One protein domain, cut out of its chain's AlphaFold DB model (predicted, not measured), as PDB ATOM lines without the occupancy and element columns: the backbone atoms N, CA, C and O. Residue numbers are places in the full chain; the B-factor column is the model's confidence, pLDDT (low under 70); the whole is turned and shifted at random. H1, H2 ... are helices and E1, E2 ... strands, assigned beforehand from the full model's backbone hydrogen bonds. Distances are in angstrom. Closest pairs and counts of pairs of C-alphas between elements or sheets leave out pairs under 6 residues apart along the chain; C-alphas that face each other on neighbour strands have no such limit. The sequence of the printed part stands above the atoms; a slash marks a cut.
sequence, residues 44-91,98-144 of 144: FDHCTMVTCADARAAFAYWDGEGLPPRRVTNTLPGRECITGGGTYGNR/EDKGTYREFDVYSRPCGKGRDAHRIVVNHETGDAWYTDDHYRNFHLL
ATOM      1  N   PHE A  44      -3.686 -15.380  -9.655       96.12
ATOM      2  CA  PHE A  44      -4.122 -16.693 -10.100       96.12
ATOM      3  C   PHE A  44      -4.075 -17.678  -8.932       96.12
ATOM      4  O   PHE A  44      -3.064 -17.768  -8.235       96.12
ATOM      5  N   ASP A  45      -5.127 -18.484  -8.786       96.31
ATOM      6  CA  ASP A  45      -5.277 -19.450  -7.683       96.31
ATOM      7  C   ASP A  45      -4.265 -20.605  -7.708       96.31
ATOM      8  O   ASP A  45      -4.230 -21.418  -6.791       96.31
ATOM      9  N   HIS A  46      -3.479 -20.739  -8.779       95.44
ATOM     10  CA  HIS A  46      -2.435 -21.755  -8.889       95.44
ATOM     11  C   HIS A  46      -1.384 -21.385  -9.946       95.44
ATOM     12  O   HIS A  46      -1.664 -20.715 -10.947       95.44
ATOM     13  N   CYS A  47      -0.162 -21.872  -9.745       96.25
ATOM     14  CA  CYS A  47       0.970 -21.658 -10.640       96.25
ATOM     15  C   CYS A  47       1.151 -22.826 -11.629       96.25
ATOM     16  O   CYS A  47       1.596 -23.915 -11.250       96.25
ATOM     17  N   THR A  48       0.855 -22.584 -12.913       95.31
ATOM     18  CA  THR A  48       0.930 -23.578 -14.013       95.31
ATOM     19  C   THR A  48       2.064 -23.348 -15.011       95.31
ATOM     20  O   THR A  48       2.258 -24.145 -15.928       95.31
ATOM     21  N   MET A  49       2.823 -22.267 -14.853       95.31
ATOM     22  CA  MET A  49       3.937 -21.918 -15.730       95.31
ATOM     23  C   MET A  49       5.156 -22.820 -15.503       95.31
ATOM     24  O   MET A  49       5.336 -23.420 -14.444       95.31
ATOM     25  N   VAL A  50       6.046 -22.875 -16.495       95.50
ATOM     26  CA  VAL A  50       7.260 -23.707 -16.433       95.50
ATOM     27  C   VAL A  50       8.178 -23.322 -15.267       95.50
ATOM     28  O   VAL A  50       8.681 -24.194 -14.566       95.50
ATOM     29  N   THR A  51       8.312 -22.026 -14.984       97.75
ATOM     30  CA  THR A  51       9.155 -21.500 -13.899       97.75
ATOM     31  C   THR A  51       8.547 -21.692 -12.506       97.75
ATOM     32  O   THR A  51       9.189 -21.383 -11.507       97.75
ATOM     33  N   CYS A  52       7.312 -22.196 -12.395       97.62
ATOM     34  CA  CYS A  52       6.709 -22.495 -11.092       97.62
ATOM     35  C   CYS A  52       7.475 -23.599 -10.349       97.62
ATOM     36  O   CYS A  52       7.462 -23.639  -9.122       97.62
ATOM     37  N   ALA A  53       8.138 -24.505 -11.077       98.19
ATOM     38  CA  ALA A  53       9.010 -25.507 -10.471       98.19
ATOM     39  C   ALA A  53      10.203 -24.850  -9.757       98.19
ATOM     40  O   ALA A  53      10.477 -25.181  -8.604       98.19
ATOM     41  N   ASP A  54      10.838 -23.869 -10.401       98.62
ATOM     42  CA  ASP A  54      11.954 -23.116  -9.827       98.62
ATOM     43  C   ASP A  54      11.499 -22.262  -8.638       98.62
ATOM     44  O   ASP A  54      12.155 -22.239  -7.600       98.62
ATOM     45  N   ALA A  55      10.326 -21.633  -8.741       98.69
ATOM     46  CA  ALA A  55       9.725 -20.886  -7.641       98.69
ATOM     47  C   ALA A  55       9.436 -21.774  -6.418       98.69
ATOM     48  O   ALA A  55       9.758 -21.389  -5.298       98.69
ATOM     49  N   ARG A  56       8.903 -22.987  -6.607       98.62
ATOM     50  CA  ARG A  56       8.704 -23.947  -5.505       98.62
ATOM     51  C   ARG A  56      10.023 -24.436  -4.907       98.62
ATOM     52  O   ARG A  56      10.119 -24.576  -3.691       98.62
ATOM     53  N   ALA A  57      11.048 -24.659  -5.730       98.62
ATOM     54  CA  ALA A  57      12.378 -25.023  -5.243       98.62
ATOM     55  C   ALA A  57      13.011 -23.891  -4.418       98.62
ATOM     56  O   ALA A  57      13.561 -24.137  -3.345       98.62
ATOM     57  N   ALA A  58      12.885 -22.646  -4.878       98.69
ATOM     58  CA  ALA A  58      13.334 -21.477  -4.137       98.69
ATOM     59  C   ALA A  58      12.526 -21.268  -2.847       98.69
ATOM     60  O   ALA A  58      13.117 -20.947  -1.819       98.69
ATOM     61  N   PHE A  59      11.209 -21.511  -2.857       98.75
ATOM     62  CA  PHE A  59      10.394 -21.489  -1.639       98.75
ATOM     63  C   PHE A  59      10.919 -22.499  -0.617       98.75
ATOM     64  O   PHE A  59      11.191 -22.119   0.515       98.75
ATOM     65  N   ALA A  60      11.153 -23.747  -1.031       98.69
ATOM     66  CA  ALA A  60      11.699 -24.784  -0.157       98.69
ATOM     67  C   ALA A  60      13.093 -24.428   0.389       98.69
ATOM     68  O   ALA A  60      13.391 -24.712   1.548       98.69
ATOM     69  N   TYR A  61      13.943 -23.781  -0.417       98.50
ATOM     70  CA  TYR A  61      15.220 -23.245   0.058       98.50
ATOM     71  C   TYR A  61      15.006 -22.214   1.174       98.50
ATOM     72  O   TYR A  61      15.572 -22.356   2.254       98.50
ATOM     73  N   TRP A  62      14.165 -21.204   0.946       98.75
ATOM     74  CA  TRP A  62      13.917 -20.149   1.930       98.75
ATOM     75  C   TRP A  62      13.175 -20.631   3.177       98.75
ATOM     76  O   TRP A  62      13.443 -20.122   4.263       98.75
ATOM     77  N   ASP A  63      12.293 -21.619   3.043       98.56
ATOM     78  CA  ASP A  63      11.652 -22.309   4.162       98.56
ATOM     79  C   ASP A  63      12.684 -23.054   5.020       98.56
ATOM     80  O   ASP A  63      12.706 -22.903   6.240       98.56
ATOM     81  N   GLY A  64      13.645 -23.735   4.386       98.38
ATOM     82  CA  GLY A  64      14.794 -24.334   5.073       98.38
ATOM     83  C   GLY A  64      15.698 -23.317   5.785       98.38
ATOM     84  O   GLY A  64      16.291 -23.633   6.815       98.38
ATOM     85  N   GLU A  65      15.766 -22.081   5.283       98.06
ATOM     86  CA  GLU A  65      16.432 -20.940   5.935       98.06
ATOM     87  C   GLU A  65      15.555 -20.273   7.021       98.06
ATOM     88  O   GLU A  65      15.975 -19.303   7.659       98.06
ATOM     89  N   GLY A  66      14.335 -20.776   7.241       98.25
ATOM     90  CA  GLY A  66      13.394 -20.312   8.259       98.25
ATOM     91  C   GLY A  66      12.621 -19.047   7.886       98.25
ATOM     92  O   GLY A  66      12.249 -18.300   8.791       98.25
ATOM     93  N   LEU A  67      12.432 -18.777   6.586       98.44
ATOM     94  CA  LEU A  67      11.778 -17.579   6.036       98.44
ATOM     95  C   LEU A  67      12.194 -16.306   6.791       98.44
ATOM     96  O   LEU A  67      11.411 -15.750   7.566       98.44
ATOM     97  N   PRO A  68      13.439 -15.825   6.614       98.31
ATOM     98  CA  PRO A  68      13.947 -14.717   7.409       98.31
ATOM     99  C   PRO A  68      12.992 -13.506   7.446       98.31
ATOM    100  O   PRO A  68      12.611 -12.982   6.398       98.31
ATOM    101  N   PRO A  69      12.622 -12.984   8.632       97.31
ATOM    102  CA  PRO A  69      11.628 -11.909   8.750       97.31
ATOM    103  C   PRO A  69      12.180 -10.522   8.390       97.31
ATOM    104  O   PRO A  69      11.444  -9.529   8.401       97.31
ATOM    105  N   ARG A  70      13.487 -10.435   8.126       98.06
ATOM    106  CA  ARG A  70      14.223  -9.227   7.749       98.06
ATOM    107  C   ARG A  70      15.139  -9.549   6.581       98.06
ATOM    108  O   ARG A  70      15.545 -10.694   6.411       98.06
ATOM    109  N   ARG A  71      15.499  -8.516   5.814       98.44
ATOM    110  CA  ARG A  71      16.328  -8.662   4.618       98.44
ATOM    111  C   ARG A  71      17.659  -9.342   4.950       98.44
ATOM    112  O   ARG A  71      18.443  -8.798   5.723       98.44
ATOM    113  N   VAL A  72      17.931 -10.461   4.287       98.44
ATOM    114  CA  VAL A  72      19.219 -11.170   4.312       98.44
ATOM    115  C   VAL A  72      19.720 -11.345   2.887       98.44
ATOM    116  O   VAL A  72      18.941 -11.346   1.933       98.44
ATOM    117  N   THR A  73      21.032 -11.472   2.722       98.44
ATOM    118  CA  THR A  73      21.621 -11.948   1.467       98.44
ATOM    119  C   THR A  73      22.570 -13.087   1.780       98.44
ATOM    120  O   THR A  73      23.584 -12.879   2.443       98.44
ATOM    121  N   ASN A  74      22.226 -14.270   1.287       98.00
ATOM    122  CA  ASN A  74      23.020 -15.474   1.445       98.00
ATOM    123  C   ASN A  74      24.005 -15.568   0.281       98.00
ATOM    124  O   ASN A  74      23.638 -15.337  -0.873       98.00
ATOM    125  N   THR A  75      25.265 -15.881   0.588       97.94
ATOM    126  CA  THR A  75      26.278 -16.183  -0.430       97.94
ATOM    127  C   THR A  75      26.264 -17.681  -0.696       97.94
ATOM    128  O   THR A  75      26.421 -18.480   0.225       97.94
ATOM    129  N   LEU A  76      26.086 -18.047  -1.956       96.31
ATOM    130  CA  LEU A  76      26.038 -19.411  -2.456       96.31
ATOM    131  C   LEU A  76      27.377 -19.777  -3.137       96.31
ATOM    132  O   LEU A  76      28.198 -18.894  -3.433       96.31
ATOM    133  N   PRO A  77      27.632 -21.071  -3.409       96.25
ATOM    134  CA  PRO A  77      28.789 -21.496  -4.193       96.25
ATOM    135  C   PRO A  77      28.919 -20.733  -5.520       96.25
ATOM    136  O   PRO A  77      27.932 -20.329  -6.125       96.25
ATOM    137  N   GLY A  78      30.155 -20.518  -5.978       95.75
ATOM    138  CA  GLY A  78      30.410 -19.798  -7.233       95.75
ATOM    139  C   GLY A  78      30.349 -18.270  -7.133       95.75
ATOM    140  O   GLY A  78      30.421 -17.603  -8.159       95.75
ATOM    141  N   ARG A  79      30.298 -17.704  -5.914       95.25
ATOM    142  CA  ARG A  79      30.110 -16.254  -5.671       95.25
ATOM    143  C   ARG A  79      28.761 -15.743  -6.182       95.25
ATOM    144  O   ARG A  79      28.639 -14.588  -6.596       95.25
ATOM    145  N   GLU A  80      27.770 -16.616  -6.116       98.25
ATOM    146  CA  GLU A  80      26.370 -16.290  -6.319       98.25
ATOM    147  C   GLU A  80      25.770 -15.765  -5.008       98.25
ATOM    148  O   GLU A  80      26.217 -16.104  -3.915       98.25
ATOM    149  N   CYS A  81      24.764 -14.913  -5.109       98.50
ATOM    150  CA  CYS A  81      24.060 -14.311  -3.993       98.50
ATOM    151  C   CYS A  81      22.554 -14.404  -4.237       98.50
ATOM    152  O   CYS A  81      22.084 -14.151  -5.347       98.50
ATOM    153  N   ILE A  82      21.801 -14.704  -3.183       98.62
ATOM    154  CA  ILE A  82      20.338 -14.747  -3.200       98.62
ATOM    155  C   ILE A  82      19.804 -13.920  -2.023       98.62
ATOM    156  O   ILE A  82      20.360 -13.956  -0.924       98.62
ATOM    157  N   THR A  83      18.786 -13.090  -2.257       98.75
ATOM    158  CA  THR A  83      18.286 -12.119  -1.271       98.75
ATOM    159  C   THR A  83      16.829 -12.406  -0.924       98.75
ATOM    160  O   THR A  83      15.998 -12.589  -1.808       98.75
ATOM    161  N   GLY A  84      16.497 -12.368   0.364       98.62
ATOM    162  CA  GLY A  84      15.143 -12.633   0.849       98.62
ATOM    163  C   GLY A  84      14.818 -11.895   2.138       98.62
ATOM    164  O   GLY A  84      15.671 -11.179   2.666       98.62
ATOM    165  N   GLY A  85      13.580 -12.017   2.612       98.50
ATOM    166  CA  GLY A  85      13.113 -11.413   3.863       98.50
ATOM    167  C   GLY A  85      12.885  -9.899   3.810       98.50
ATOM    168  O   GLY A  85      12.703  -9.251   4.842       98.50
ATOM    169  N   GLY A  86      12.929  -9.287   2.623       98.25
ATOM    170  CA  GLY A  86      12.554  -7.880   2.460       98.25
ATOM    171  C   GLY A  86      11.050  -7.696   2.649       98.25
ATOM    172  O   GLY A  86      10.289  -8.594   2.326       98.25
ATOM    173  N   THR A  87      10.588  -6.549   3.147       98.31
ATOM    174  CA  THR A  87       9.144  -6.260   3.194       98.31
ATOM    175  C   THR A  87       8.593  -6.073   1.783       98.31
ATOM    176  O   THR A  87       9.069  -5.197   1.058       98.31
ATOM    177  N   TYR A  88       7.563  -6.842   1.423       98.50
ATOM    178  CA  TYR A  88       6.716  -6.534   0.273       98.50
ATOM    179  C   TYR A  88       5.538  -5.686   0.756       98.50
ATOM    180  O   TYR A  88       4.837  -6.042   1.698       98.50
ATOM    181  N   GLY A  89       5.369  -4.505   0.164       97.62
ATOM    182  CA  GLY A  89       4.454  -3.494   0.697       97.62
ATOM    183  C   GLY A  89       2.997  -3.634   0.262       97.62
ATOM    184  O   GLY A  89       2.189  -2.862   0.768       97.62
ATOM    185  N   ASN A  90       2.694  -4.526  -0.692       96.75
ATOM    186  CA  ASN A  90       1.380  -4.649  -1.335       96.75
ATOM    187  C   ASN A  90       0.760  -3.270  -1.658       96.75
ATOM    188  O   ASN A  90      -0.297  -2.901  -1.153       96.75
ATOM    189  N   ARG A  91       1.511  -2.426  -2.385       94.19
ATOM    190  CA  ARG A  91       1.112  -1.024  -2.641       94.19
ATOM    191  C   ARG A  91       0.023  -0.898  -3.696       94.19
ATOM    192  O   ARG A  91      -0.720   0.070  -3.643       94.19
ATOM    193  N   GLU A  98      -5.827  -6.804   4.347       95.38
ATOM    194  CA  GLU A  98      -5.860  -7.068   5.784       95.38
ATOM    195  C   GLU A  98      -4.530  -7.618   6.319       95.38
ATOM    196  O   GLU A  98      -4.173  -7.363   7.467       95.38
ATOM    197  N   ASP A  99      -3.758  -8.275   5.454       95.81
ATOM    198  CA  ASP A  99      -2.464  -8.888   5.751       95.81
ATOM    199  C   ASP A  99      -1.280  -7.941   5.473       95.81
ATOM    200  O   ASP A  99      -0.100  -8.307   5.551       95.81
ATOM    201  N   LYS A 100      -1.545  -6.684   5.106       95.06
ATOM    202  CA  LYS A 100      -0.487  -5.725   4.781       95.06
ATOM    203  C   LYS A 100       0.482  -5.556   5.955       95.06
ATOM    204  O   LYS A 100       0.119  -5.170   7.060       95.06
ATOM    205  N   GLY A 101       1.767  -5.772   5.677       95.38
ATOM    206  CA  GLY A 101       2.848  -5.708   6.668       95.38
ATOM    207  C   GLY A 101       3.393  -7.077   7.084       95.38
ATOM    208  O   GLY A 101       4.550  -7.153   7.523       95.38
ATOM    209  N   THR A 102       2.644  -8.158   6.857       97.88
ATOM    210  CA  THR A 102       3.110  -9.537   7.084       97.88
ATOM    211  C   THR A 102       3.996 -10.018   5.935       97.88
ATOM    212  O   THR A 102       4.961 -10.748   6.156       97.88
ATOM    213  N   TYR A 103       3.740  -9.529   4.719       98.69
ATOM    214  CA  TYR A 103       4.390 -10.014   3.509       98.69
ATOM    215  C   TYR A 103       5.905  -9.802   3.479       98.69
ATOM    216  O   TYR A 103       6.420  -8.695   3.718       98.69
ATOM    217  N   ARG A 104       6.634 -10.856   3.103       98.81
ATOM    218  CA  ARG A 104       8.061 -10.794   2.776       98.81
ATOM    219  C   ARG A 104       8.340 -11.309   1.380       98.81
ATOM    220  O   ARG A 104       7.705 -12.241   0.913       98.81
ATOM    221  N   GLU A 105       9.303 -10.676   0.727       98.69
ATOM    222  CA  GLU A 105       9.767 -11.028  -0.608       98.69
ATOM    223  C   GLU A 105      11.086 -11.802  -0.579       98.69
ATOM    224  O   GLU A 105      12.034 -11.449   0.134       98.69
ATOM    225  N   PHE A 106      11.164 -12.802  -1.447       98.88
ATOM    226  CA  PHE A 106      12.284 -13.713  -1.602       98.88
ATOM    227  C   PHE A 106      12.652 -13.857  -3.079       98.88
ATOM    228  O   PHE A 106      11.776 -13.918  -3.941       98.88
ATOM    229  N   ASP A 107      13.947 -13.855  -3.387       98.81
ATOM    230  CA  ASP A 107      14.443 -14.150  -4.736       98.81
ATOM    231  C   ASP A 107      14.163 -15.602  -5.118       98.81
ATOM    232  O   ASP A 107      14.291 -16.496  -4.281       98.81
ATOM    233  N   VAL A 108      13.848 -15.825  -6.396       98.81
ATOM    234  CA  VAL A 108      13.766 -17.177  -6.969       98.81
ATOM    235  C   VAL A 108      15.131 -17.640  -7.463       98.81
ATOM    236  O   VAL A 108      15.585 -18.718  -7.089       98.81
ATOM    237  N   TYR A 109      15.819 -16.816  -8.254       98.56
ATOM    238  CA  TYR A 109      17.135 -17.156  -8.785       98.56
ATOM    239  C   TYR A 109      18.246 -16.389  -8.070       98.56
ATOM    240  O   TYR A 109      18.103 -15.225  -7.677       98.56
ATOM    241  N   SER A 110      19.391 -17.053  -7.914       98.25
ATOM    242  CA  SER A 110      20.615 -16.383  -7.501       98.25
ATOM    243  C   SER A 110      21.184 -15.536  -8.635       98.25
ATOM    244  O   SER A 110      20.788 -15.628  -9.796       98.25
ATOM    245  N   ARG A 111      22.142 -14.690  -8.276       98.25
ATOM    246  CA  ARG A 111      22.896 -13.870  -9.222       98.25
ATOM    247  C   ARG A 111      24.341 -13.724  -8.776       98.25
ATOM    248  O   ARG A 111      24.584 -13.768  -7.566       98.25
ATOM    249  N   PRO A 112      25.278 -13.369  -9.671       98.38
ATOM    250  CA  PRO A 112      26.619 -13.015  -9.241       98.38
ATOM    251  C   PRO A 112      26.556 -11.895  -8.199       98.38
ATOM    252  O   PRO A 112      25.857 -10.891  -8.386       98.38
ATOM    253  N   CYS A 113      27.262 -12.058  -7.083       97.50
ATOM    254  CA  CYS A 113      27.207 -11.092  -5.990       97.50
ATOM    255  C   CYS A 113      27.541  -9.670  -6.479       97.50
ATOM    256  O   CYS A 113      28.500  -9.448  -7.219       97.50
ATOM    257  N   GLY A 114      26.728  -8.693  -6.065       95.69
ATOM    258  CA  GLY A 114      26.829  -7.298  -6.511       95.69
ATOM    259  C   GLY A 114      26.099  -6.979  -7.823       95.69
ATOM    260  O   GLY A 114      26.096  -5.823  -8.241       95.69
ATOM    261  N   LYS A 115      25.460  -7.958  -8.476       97.75
ATOM    262  CA  LYS A 115      24.561  -7.710  -9.615       97.75
ATOM    263  C   LYS A 115      23.137  -7.390  -9.162       97.75
ATOM    264  O   LYS A 115      22.745  -7.662  -8.024       97.75
ATOM    265  N   GLY A 116      22.375  -6.777 -10.070       97.00
ATOM    266  CA  GLY A 116      20.955  -6.491  -9.878       97.00
ATOM    267  C   GLY A 116      20.118  -7.767  -9.865       97.00
ATOM    268  O   GLY A 116      20.469  -8.742 -10.525       97.00
ATOM    269  N   ARG A 117      19.033  -7.752  -9.087       97.81
ATOM    270  CA  ARG A 117      18.029  -8.826  -9.045       97.81
ATOM    271  C   ARG A 117      17.279  -8.895 -10.381       97.81
ATOM    272  O   ARG A 117      17.154  -7.877 -11.059       97.81
ATOM    273  N   ASP A 118      16.760 -10.067 -10.721       97.81
ATOM    274  CA  ASP A 118      15.841 -10.268 -11.852       97.81
ATOM    275  C   ASP A 118      14.398  -9.837 -11.503       97.81
ATOM    276  O   ASP A 118      14.183  -9.118 -10.526       97.81
ATOM    277  N   ALA A 119      13.403 -10.272 -12.278       98.12
ATOM    278  CA  ALA A 119      11.983 -10.009 -12.034       98.12
ATOM    279  C   ALA A 119      11.281 -11.043 -11.127       98.12
ATOM    280  O   ALA A 119      10.151 -10.803 -10.708       98.12
ATOM    281  N   HIS A 120      11.930 -12.165 -10.811       98.69
ATOM    282  CA  HIS A 120      11.290 -13.340 -10.231       98.69
ATOM    283  C   HIS A 120      11.315 -13.311  -8.707       98.69
ATOM    284  O   HIS A 120      12.381 -13.233  -8.080       98.69
ATOM    285  N   ARG A 121      10.139 -13.376  -8.084       98.75
ATOM    286  CA  ARG A 121      10.002 -13.289  -6.628       98.75
ATOM    287  C   ARG A 121       8.956 -14.241  -6.103       98.75
ATOM    288  O   ARG A 121       7.963 -14.518  -6.765       98.75
ATOM    289  N   ILE A 122       9.163 -14.644  -4.861       98.75
ATOM    290  CA  ILE A 122       8.139 -15.242  -4.019       98.75
ATOM    291  C   ILE A 122       7.762 -14.192  -2.985       98.75
ATOM    292  O   ILE A 122       8.641 -13.587  -2.371       98.75
ATOM    293  N   VAL A 123       6.473 -13.961  -2.800       98.75
ATOM    294  CA  VAL A 123       5.924 -13.167  -1.707       98.75
ATOM    295  C   VAL A 123       5.236 -14.130  -0.757       98.75
ATOM    296  O   VAL A 123       4.389 -14.898  -1.191       98.75
ATOM    297  N   VAL A 124       5.611 -14.108   0.516       98.81
ATOM    298  CA  VAL A 124       5.062 -15.003   1.538       98.81
ATOM    299  C   VAL A 124       4.362 -14.176   2.603       98.81
ATOM    300  O   VAL A 124       4.959 -13.230   3.125       98.81
ATOM    301  N   ASN A 125       3.124 -14.529   2.941       98.56
ATOM    302  CA  ASN A 125       2.482 -14.060   4.164       98.56
ATOM    303  C   ASN A 125       3.088 -14.839   5.341       98.56
ATOM    304  O   ASN A 125       2.920 -16.048   5.449       98.56
ATOM    305  N   HIS A 126       3.809 -14.157   6.229       98.00
ATOM    306  CA  HIS A 126       4.464 -14.812   7.367       98.00
ATOM    307  C   HIS A 126       3.503 -15.289   8.468       98.00
ATOM    308  O   HIS A 126       3.928 -16.038   9.344       98.00
ATOM    309  N   GLU A 127       2.248 -14.844   8.461       97.38
ATOM    310  CA  GLU A 127       1.233 -15.266   9.428       97.38
ATOM    311  C   GLU A 127       0.463 -16.498   8.943       97.38
ATOM    312  O   GLU A 127       0.243 -17.416   9.731       97.38
ATOM    313  N   THR A 128       0.094 -16.553   7.657       97.38
ATOM    314  CA  THR A 128      -0.661 -17.690   7.094       97.38
ATOM    315  C   THR A 128       0.233 -18.766   6.480       97.38
ATOM    316  O   THR A 128      -0.149 -19.933   6.441       97.38
ATOM    317  N   GLY A 129       1.432 -18.395   6.025       96.81
ATOM    318  CA  GLY A 129       2.320 -19.256   5.244       96.81
ATOM    319  C   GLY A 129       1.991 -19.293   3.749       96.81
ATOM    320  O   GLY A 129       2.709 -19.955   2.999       96.81
ATOM    321  N   ASP A 130       0.956 -18.576   3.298       98.06
ATOM    322  CA  ASP A 130       0.612 -18.504   1.877       98.06
ATOM    323  C   ASP A 130       1.756 -17.880   1.076       98.06
ATOM    324  O   ASP A 130       2.350 -16.873   1.482       98.06
ATOM    325  N   ALA A 131       2.053 -18.473  -0.080       98.56
ATOM    326  CA  ALA A 131       3.143 -18.063  -0.947       98.56
ATOM    327  C   ALA A 131       2.646 -17.810  -2.373       98.56
ATOM    328  O   ALA A 131       2.036 -18.672  -3.005       98.56
ATOM    329  N   TRP A 132       2.973 -16.636  -2.904       98.69
ATOM    330  CA  TRP A 132       2.674 -16.238  -4.272       98.69
ATOM    331  C   TRP A 132       3.957 -16.027  -5.057       98.69
ATOM    332  O   TRP A 132       4.888 -15.372  -4.594       98.69
ATOM    333  N   TYR A 133       3.989 -16.526  -6.282       98.75
ATOM    334  CA  TYR A 133       5.069 -16.313  -7.230       98.75
ATOM    335  C   TYR A 133       4.717 -15.231  -8.247       98.75
ATOM    336  O   TYR A 133       3.610 -15.202  -8.775       98.75
ATOM    337  N   THR A 134       5.688 -14.379  -8.555       98.44
ATOM    338  CA  THR A 134       5.649 -13.420  -9.662       98.44
ATOM    339  C   THR A 134       6.894 -13.607 -10.521       98.44
ATOM    340  O   THR A 134       8.005 -13.733 -10.002       98.44
ATOM    341  N   ASP A 135       6.715 -13.637 -11.837       97.75
ATOM    342  CA  ASP A 135       7.784 -13.723 -12.836       97.75
ATOM    343  C   ASP A 135       8.006 -12.400 -13.586       97.75
ATOM    344  O   ASP A 135       8.913 -12.277 -14.410       97.75
ATOM    345  N   ASP A 136       7.204 -11.385 -13.272       96.50
ATOM    346  CA  ASP A 136       7.085 -10.147 -14.031       96.50
ATOM    347  C   ASP A 136       7.234  -8.896 -13.159       96.50
ATOM    348  O   ASP A 136       6.751  -7.812 -13.503       96.50
ATOM    349  N   HIS A 137       7.979  -9.038 -12.059       96.06
ATOM    350  CA  HIS A 137       8.305  -7.964 -11.132       96.06
ATOM    351  C   HIS A 137       7.044  -7.367 -10.483       96.06
ATOM    352  O   HIS A 137       6.820  -6.154 -10.522       96.06
ATOM    353  N   TYR A 138       6.268  -8.246  -9.837       97.25
ATOM    354  CA  TYR A 138       5.076  -7.963  -9.027       97.25
ATOM    355  C   TYR A 138       3.848  -7.492  -9.816       97.25
ATOM    356  O   TYR A 138       2.937  -6.918  -9.225       97.25
ATOM    357  N   ARG A 139       3.787  -7.697 -11.136       95.81
ATOM    358  CA  ARG A 139       2.609  -7.282 -11.916       95.81
ATOM    359  C   ARG A 139       1.503  -8.329 -11.846       95.81
ATOM    360  O   ARG A 139       0.336  -7.952 -11.770       95.81
ATOM    361  N   ASN A 140       1.865  -9.607 -11.833       95.88
ATOM    362  CA  ASN A 140       0.952 -10.729 -11.646       95.88
ATOM    363  C   ASN A 140       1.473 -11.685 -10.569       95.88
ATOM    364  O   ASN A 140       2.682 -11.800 -10.352       95.88
ATOM    365  N   PHE A 141       0.547 -12.379  -9.908       98.06
ATOM    366  CA  PHE A 141       0.833 -13.324  -8.835       98.06
ATOM    367  C   PHE A 141       0.165 -14.668  -9.088       98.06
ATOM    368  O   PHE A 141      -0.978 -14.733  -9.523       98.06
ATOM    369  N   HIS A 142       0.858 -15.746  -8.755       98.12
ATOM    370  CA  HIS A 142       0.367 -17.112  -8.863       98.12
ATOM    371  C   HIS A 142       0.556 -17.812  -7.525       98.12
ATOM    372  O   HIS A 142       1.684 -17.886  -7.041       98.12
ATOM    373  N   LEU A 143      -0.513 -18.335  -6.933       97.94
ATOM    374  CA  LEU A 143      -0.414 -19.126  -5.706       97.94
ATOM    375  C   LEU A 143       0.436 -20.390  -5.961       97.94
ATOM    376  O   LEU A 143       0.260 -21.054  -6.992       97.94
ATOM    377  N   LEU A 144       1.405 -20.670  -5.081       97.19
ATOM    378  CA  LEU A 144       2.411 -21.731  -5.259       97.19
ATOM    379  C   LEU A 144       1.979 -23.126  -4.812       97.19
ATOM    380  O   LEU A 144       1.284 -23.240  -3.783       97.19
TER     381      LEU A 144
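What this domain is: This is residues 44 to 91 and 98 to 144 of the 144 residues of the protein "Putative secreted protein" of Saccharothrix espanaensis (strain ATCC 51144 / DSM 44229 / JCM 9112 / NBRC 15066 / NRRL 15764) (UniProt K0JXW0). A twisted sheet of four antiparallel strands, E3 to E6, has the helix H1 slantwise over one face, and the hairpin E1 and E2 reaches out past the sheet from E3. Residues 108 to 120, a long loop, run out to E2 and come back to E4. The printed part has 95 residues with one named helix and six named strands in the order H1 E1 E2 E3 E4 E5 E6; the class is mixed, with 40 residues, under half, in named elements. The sheet's order is E3, E4, E5, E6. The whole is compact, with a radius of gyration of the C-alphas of 12.5 A, and spans 38 by 29 by 24 A.

How they stand to each other: H1, residues 52 to 64, is on the sheet of E3, residues 103 to 107, E4, residues 121 to 125, E5, residues 131 to 134, and E6, residues 141 to 143, at a height over the sheet of 8.9 A. These two layers are a helix on one face of a sheet. H1 lies over E5 and only just over E4, where 3 of its C-alphas fall, and runs slantwise to the strands, at 44 degrees to E5 on the local plane. Its closest C-alphas to E5 are those of Ala 55 and Tyr 133, 6.5 A. In H1, every O i to N i+4 pair is within hydrogen-bond range. E1, residues 72 to 76, and E2, residues 80 to 84, form an antiparallel hairpin, with N 74 and O 82 at 2.9 A. The closest C-alphas of E2 and E3 are those of Gly 84 and Phe 106, 3.9 A. E1 and E3 are apart. The sheet is a meander, each strand the antiparallel neighbour of the one before: N 106 and O 122 are 2.8 A apart, N 123 and O 132 2.8 A, and N 133 and O 142 2.8 A. Its edge strands are E3 and E6. Residues 80 to 81 of E2 pair with 111 to 112, antiparallel.

Where its parts are: H1 begins at C-alpha 52, (6.709, -22.495, -11.092), and is 18.2 A long. E1 is 12.7 A long, E2 13.8 A, E3 13.6 A, E4 13.2 A, E5 10.2 A and E6 6.7 A. C-alpha 103, where E3 begins, is at (4.390, -10.014, 3.509). E6 ends at C-alpha 143, (-0.414, -19.126, -5.706).

The domain as a whole: The two C-alphas farthest apart are those of Gly 78 and Glu 98, 40.6 A. Residues 92 to 97 are cut out, and C-alphas 91 and 98 are 12.5 A apart across the gap, in the link from E2 to E3. The link E3 to E4 is long, with 13 residues. The mean pLDDT of the printed part is 97.7, and no printed residue is under 70.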